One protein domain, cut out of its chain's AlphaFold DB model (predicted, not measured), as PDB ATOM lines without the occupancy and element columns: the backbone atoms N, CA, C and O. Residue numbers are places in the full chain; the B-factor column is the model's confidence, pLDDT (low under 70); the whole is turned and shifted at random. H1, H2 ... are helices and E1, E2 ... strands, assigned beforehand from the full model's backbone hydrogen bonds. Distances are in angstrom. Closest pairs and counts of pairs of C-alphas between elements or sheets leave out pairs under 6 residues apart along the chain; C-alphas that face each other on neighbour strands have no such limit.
ATOM      1  N   VAL A   3       5.148  44.822  20.880       74.19
ATOM      2  CA  VAL A   3       4.649  43.916  19.843       74.19
ATOM      3  C   VAL A   3       5.713  43.857  18.758       74.19
ATOM      4  O   VAL A   3       6.091  44.887  18.208       74.19
ATOM      5  N   ILE A   4       6.222  42.663  18.482       75.50
ATOM      6  CA  ILE A   4       7.255  42.450  17.467       75.50
ATOM      7  C   ILE A   4       6.561  41.880  16.241       75.50
ATOM      8  O   ILE A   4       5.750  40.960  16.362       75.50
ATOM      9  N   ILE A   5       6.832  42.463  15.077       75.75
ATOM     10  CA  ILE A   5       6.207  42.053  13.822       75.75
ATOM     11  C   ILE A   5       7.256  41.693  12.770       75.75
ATOM     12  O   ILE A   5       8.336  42.286  12.720       75.75
ATOM     13  N   LEU A   6       6.894  40.748  11.904       73.31
ATOM     14  CA  LEU A   6       7.607  40.438  10.667       73.31
ATOM     15  C   LEU A   6       6.827  40.937   9.452       73.31
ATOM     16  O   LEU A   6       5.610  41.144   9.506       73.31
ATOM     17  N   GLY A   7       7.555  41.136   8.357       71.56
ATOM     18  CA  GLY A   7       6.993  41.268   7.023       71.56
ATOM     19  C   GLY A   7       6.297  39.979   6.582       71.56
ATOM     20  O   GLY A   7       6.482  38.911   7.162       71.56
ATOM     21  N   GLY A   8       5.465  40.070   5.541       65.50
ATOM     22  CA  GLY A   8       4.744  38.907   4.999       65.50
ATOM     23  C   GLY A   8       5.640  37.858   4.323       65.50
ATOM     24  O   GLY A   8       5.143  36.837   3.857       65.50
ATOM     25  N   ASP A   9       6.935  38.132   4.233       66.88
ATOM     26  CA  ASP A   9       8.011  37.297   3.710       66.88
ATOM     27  C   ASP A   9       8.851  36.622   4.808       66.88
ATOM     28  O   ASP A   9       9.795  35.901   4.468       66.88
ATOM     29  N   ASP A  10       8.475  36.801   6.081       65.12
ATOM     30  CA  ASP A  10       9.219  36.392   7.281       65.12
ATOM     31  C   ASP A  10      10.580  37.107   7.430       65.12
ATOM     32  O   ASP A  10      11.469  36.643   8.147       65.12
ATOM     33  N   GLU A  11      10.736  38.260   6.775       71.69
ATOM     34  CA  GLU A  11      11.860  39.187   6.938       71.69
ATOM     35  C   GLU A  11      11.473  40.360   7.864       71.69
ATOM     36  O   GLU A  11      10.291  40.525   8.197       71.69
ATOM     37  N   PRO A  12      12.431  41.193   8.326       74.31
ATOM     38  CA  PRO A  12      12.105  42.388   9.097       74.31
ATOM     39  C   PRO A  12      11.028  43.238   8.418       74.31
ATOM     40  O   PRO A  12      11.141  43.621   7.254       74.31
ATOM     41  N   ALA A  13       9.979  43.564   9.172       76.75
ATOM     42  CA  ALA A  13       8.922  44.449   8.715       76.75
ATOM     43  C   ALA A  13       9.489  45.813   8.296       76.75
ATOM     44  O   ALA A  13      10.343  46.387   8.977       76.75
ATOM     45  N   THR A  14       8.959  46.354   7.201       80.88
ATOM     46  CA  THR A  14       9.279  47.709   6.750       80.88
ATOM     47  C   THR A  14       8.721  48.753   7.715       80.88
ATOM     48  O   THR A  14       7.681  48.538   8.343       80.88
ATOM     49  N   ASP A  15       9.349  49.928   7.769       78.12
ATOM     50  CA  ASP A  15       8.879  51.049   8.598       78.12
ATOM     51  C   ASP A  15       7.415  51.422   8.308       78.12
ATOM     52  O   ASP A  15       6.659  51.792   9.206       78.12
ATOM     53  N   GLU A  16       6.982  51.280   7.051       81.31
ATOM     54  CA  GLU A  16       5.595  51.531   6.656       81.31
ATOM     55  C   GLU A  16       4.626  50.507   7.264       81.31
ATOM     56  O   GLU A  16       3.540  50.877   7.722       81.31
ATOM     57  N   LEU A  17       5.008  49.226   7.296       80.75
ATOM     58  CA  LEU A  17       4.211  48.169   7.916       80.75
ATOM     59  C   LEU A  17       4.176  48.333   9.440       80.75
ATOM     60  O   LEU A  17       3.096  48.267  10.024       80.75
ATOM     61  N   VAL A  18       5.321  48.632  10.064       81.25
ATOM     62  CA  VAL A  18       5.420  48.946  11.500       81.25
ATOM     63  C   VAL A  18       4.484  50.092  11.856       81.25
ATOM     64  O   VAL A  18       3.676  49.957  12.773       81.25
ATOM     65  N   LYS A  19       4.511  51.183  11.082       80.06
ATOM     66  CA  LYS A  19       3.637  52.334  11.317       80.06
ATOM     67  C   LYS A  19       2.159  51.985  11.142       80.06
ATOM     68  O   LYS A  19       1.352  52.315  12.001       80.06
ATOM     69  N   LYS A  20       1.794  51.260  10.079       81.81
ATOM     70  CA  LYS A  20       0.405  50.817   9.855       81.81
ATOM     71  C   LYS A  20      -0.123  49.959  11.005       81.81
ATOM     72  O   LYS A  20      -1.274  50.127  11.409       81.81
ATOM     73  N   VAL A  21       0.698  49.051  11.529       81.50
ATOM     74  CA  VAL A  21       0.316  48.183  12.649       81.50
ATOM     75  C   VAL A  21       0.270  48.965  13.966       81.50
ATOM     76  O   VAL A  21      -0.680  48.791  14.727       81.50
ATOM     77  N   GLN A  22       1.219  49.875  14.211       80.12
ATOM     78  CA  GLN A  22       1.204  50.792  15.359       80.12
ATOM     79  C   GLN A  22      -0.084  51.619  15.384       80.12
ATOM     80  O   GLN A  22      -0.818  51.610  16.378       80.12
ATOM     81  N   ASP A  23      -0.401  52.257  14.257       80.12
ATOM     82  CA  ASP A  23      -1.607  53.056  14.094       80.12
ATOM     83  C   ASP A  23      -2.844  52.186  14.322       80.12
ATOM     84  O   ASP A  23      -3.789  52.635  14.958       80.12
ATOM     85  N   TYR A  24      -2.877  50.941  13.834       80.06
ATOM     86  CA  TYR A  24      -4.008  50.026  14.026       80.06
ATOM     87  C   TYR A  24      -4.211  49.610  15.491       80.06
ATOM     88  O   TYR A  24      -5.347  49.598  15.969       80.06
ATOM     89  N   ILE A  25      -3.133  49.286  16.209       74.31
ATOM     90  CA  ILE A  25      -3.206  48.745  17.571       74.31
ATOM     91  C   ILE A  25      -3.445  49.849  18.605       74.31
ATOM     92  O   ILE A  25      -4.331  49.703  19.451       74.31
ATOM     93  N   ALA A  26      -2.681  50.939  18.544       71.00
ATOM     94  CA  ALA A  26      -2.610  51.919  19.625       71.00
ATOM     95  C   ALA A  26      -3.168  53.307  19.259       71.00
ATOM     96  O   ALA A  26      -3.573  54.040  20.163       71.00
ATOM     97  N   GLY A  27      -3.252  53.638  17.963       66.75
ATOM     98  CA  GLY A  27      -3.609  54.978  17.479       66.75
ATOM     99  C   GLY A  27      -2.440  55.971  17.542       66.75
ATOM    100  O   GLY A  27      -1.366  55.635  18.037       66.75
ATOM    101  N   ASP A  28      -2.655  57.204  17.064       64.94
ATOM    102  CA  ASP A  28      -1.600  58.220  16.847       64.94
ATOM    103  C   ASP A  28      -0.795  58.598  18.113       64.94
ATOM    104  O   ASP A  28       0.307  59.132  18.003       64.94
ATOM    105  N   ASN A  29      -1.321  58.317  19.314       63.06
ATOM    106  CA  ASN A  29      -0.706  58.689  20.595       63.06
ATOM    107  C   ASN A  29      -0.155  57.501  21.407       63.06
ATOM    108  O   ASN A  29       0.282  57.702  22.537       63.06
ATOM    109  N   ASN A  30      -0.193  56.271  20.884       58.84
ATOM    110  CA  ASN A  30       0.247  55.039  21.566       58.84
ATOM    111  C   ASN A  30      -0.496  54.672  22.873       58.84
ATOM    112  O   ASN A  30      -0.093  53.735  23.553       58.84
ATOM    113  N   LEU A  31      -1.598  55.350  23.216       59.94
ATOM    114  CA  LEU A  31      -2.307  55.200  24.503       59.94
ATOM    115  C   LEU A  31      -3.424  54.138  24.511       59.94
ATOM    116  O   LEU A  31      -4.255  54.115  25.424       59.94
ATOM    117  N   GLY A  32      -3.459  53.259  23.509       57.03
ATOM    118  CA  GLY A  32      -4.449  52.186  23.431       57.03
ATOM    119  C   GLY A  32      -5.865  52.697  23.164       57.03
ATOM    120  O   GLY A  32      -6.807  52.369  23.877       57.03
ATOM    121  N   GLU A  33      -6.021  53.520  22.126       60.97
ATOM    122  CA  GLU A  33      -7.320  54.089  21.726       60.97
ATOM    123  C   GLU A  33      -8.059  53.231  20.681       60.97
ATOM    124  O   GLU A  33      -9.113  53.622  20.177       60.97
ATOM    125  N   ARG A  34      -7.499  52.070  20.316       69.50
ATOM    126  CA  ARG A  34      -8.035  51.180  19.276       69.50
ATOM    127  C   ARG A  34      -8.188  49.741  19.763       69.50
ATOM    128  O   ARG A  34      -9.146  49.431  20.462       69.50
ATOM    129  N   GLN A  35      -7.298  48.848  19.335       74.50
ATOM    130  CA  GLN A  35      -7.342  47.421  19.666       74.50
ATOM    131  C   GLN A  35      -6.678  47.133  21.017       74.50
ATOM    132  O   GLN A  35      -7.082  46.209  21.719       74.50
ATOM    133  N   ALA A  36      -5.680  47.934  21.398       64.06
ATOM    134  CA  ALA A  36      -5.087  47.858  22.722       64.06
ATOM    135  C   ALA A  36      -6.034  48.439  23.793       64.06
ATOM    136  O   ALA A  36      -6.764  49.389  23.509       64.06
ATOM    137  N   PRO A  37      -6.031  47.895  25.025       69.69
ATOM    138  CA  PRO A  37      -6.815  48.441  26.128       69.69
ATOM    139  C   PRO A  37      -6.454  49.897  26.428       69.69
ATOM    140  O   PRO A  37      -5.284  50.277  26.369       69.69
ATOM    141  N   ILE A  38      -7.451  50.681  26.839       65.69
ATOM    142  CA  ILE A  38      -7.274  52.092  27.199       65.69
ATOM    143  C   ILE A  38      -6.204  52.227  28.291       65.69
ATOM    144  O   ILE A  38      -6.301  51.597  29.347       65.69
ATOM    145  N   GLY A  39      -5.198  53.071  28.041       60.41
ATOM    146  CA  GLY A  39      -4.093  53.334  28.964       60.41
ATOM    147  C   GLY A  39      -2.921  52.352  28.858       60.41
ATOM    148  O   GLY A  39      -1.969  52.468  29.630       60.41
ATOM    149  N   ALA A  40      -2.960  51.398  27.922       64.19
ATOM    150  CA  ALA A  40      -1.818  50.552  27.606       64.19
ATOM    151  C   ALA A  40      -0.889  51.262  26.612       64.19
ATOM    152  O   ALA A  40      -1.260  51.483  25.464       64.19
ATOM    153  N   ASP A  41       0.333  51.561  27.050       73.81
ATOM    154  CA  ASP A  41       1.402  52.022  26.162       73.81
ATOM    155  C   ASP A  41       1.918  50.831  25.338       73.81
ATOM    156  O   ASP A  41       2.508  49.885  25.888       73.81
ATOM    157  N   VAL A  42       1.617  50.824  24.037       74.62
ATOM    158  CA  VAL A  42       2.017  49.766  23.102       74.62
ATOM    159  C   VAL A  42       3.011  50.314  22.090       74.62
ATOM    160  O   VAL A  42       2.730  51.290  21.400       74.62
ATOM    161  N   THR A  43       4.149  49.638  21.951       77.38
ATOM    162  CA  THR A  43       5.168  49.943  20.942       77.38
ATOM    163  C   THR A  43       5.341  48.750  20.011       77.38
ATOM    164  O   THR A  43       5.659  47.647  20.461       77.38
ATOM    165  N   VAL A  44       5.130  48.975  18.721       77.50
ATOM    166  CA  VAL A  44       5.352  48.022  17.640       77.50
ATOM    167  C   VAL A  44       6.764  48.233  17.110       77.50
ATOM    168  O   VAL A  44       7.139  49.352  16.759       77.50
ATOM    169  N   ILE A  45       7.547  47.163  17.064       77.88
ATOM    170  CA  ILE A  45       8.903  47.167  16.514       77.88
ATOM    171  C   ILE A  45       9.055  46.060  15.473       77.88
ATOM    172  O   ILE A  45       8.392  45.024  15.543       77.88
ATOM    173  N   SER A  46       9.930  46.298  14.501       77.81
ATOM    174  CA  SER A  46      10.371  45.268  13.563       77.81
ATOM    175  C   SER A  46      11.368  44.336  14.250       77.81
ATOM    176  O   SER A  46      12.150  44.795  15.086       77.81
ATOM    177  N   ALA A  47      11.335  43.045  13.917       76.38
ATOM    178  CA  ALA A  47      12.341  42.106  14.402       76.38
ATOM    179  C   ALA A  47      13.731  42.438  13.832       76.38
ATOM    180  O   ALA A  47      13.873  42.815  12.666       76.38
TER     181      ALA A  47
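This is residues 3 to 47 of the 140 residues of the protein "Baseplate_J domain-containing protein" of Megamonas funiformis YIT 11815 (UniProt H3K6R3). One helix, H1, packs on a small ribbon of two parallel strands, E1 and E2, mostly on E2, and loops at the two ends, round Asp 9 and round Gly 39, make the length. The printed part has 45 residues, with one named helix and two named strands in the order E1, H1, E2, and under half of the residues are in these elements. The class is mixed, helices and strands, and the sheet has the order E1, E2, parallel. The whole is compact, with a radius of gyration of the C-alphas of 10.5 A, and its outline is a rod spanning 31 by 14 by 12 A.

E1, residues 3 to 5, and E2, residues 43 to 46, are parallel neighbours at 25 degrees. N 3 and O 43 are 2.9 A apart and N 5 and O 45 are 3.0 A apart, both within hydrogen-bond range. H1, residues 15 to 26, stands between them along the chain, in a strand-helix-strand unit, two parallel neighbour strands joined through a helix, with a right-handed crossover. The closest C-alphas of E1 and H1, those of Ile 5 and Val 18, are 7.3 A apart. The closest C-alphas of H1 and E2, those of Gln 22 and Val 44, are 5.5 A apart. In H1 every O i to N i+4 pair is within hydrogen-bond range.

E1 begins at C-alpha 3 (4.649, 43.916, 19.843) and ends at Ile 5. H1 runs 15.9 A from C-alpha 15 (8.879, 51.049, 8.598) to Ala 26. E2 measures 10.2 A from Thr 43 to C-alpha 46 (10.371, 45.268, 13.563).

The C-alphas farthest apart, those of Asp 9 and Gly 39, are 32.3 A apart. The printed part has no cut. The link from E1 to H1 is short, and that from H1 to E2, residues 27 to 42, is long. The mean pLDDT of the printed part is 72.4, and it is under 70 at residues 8 to 10, 27 to 34 and 36 to 40.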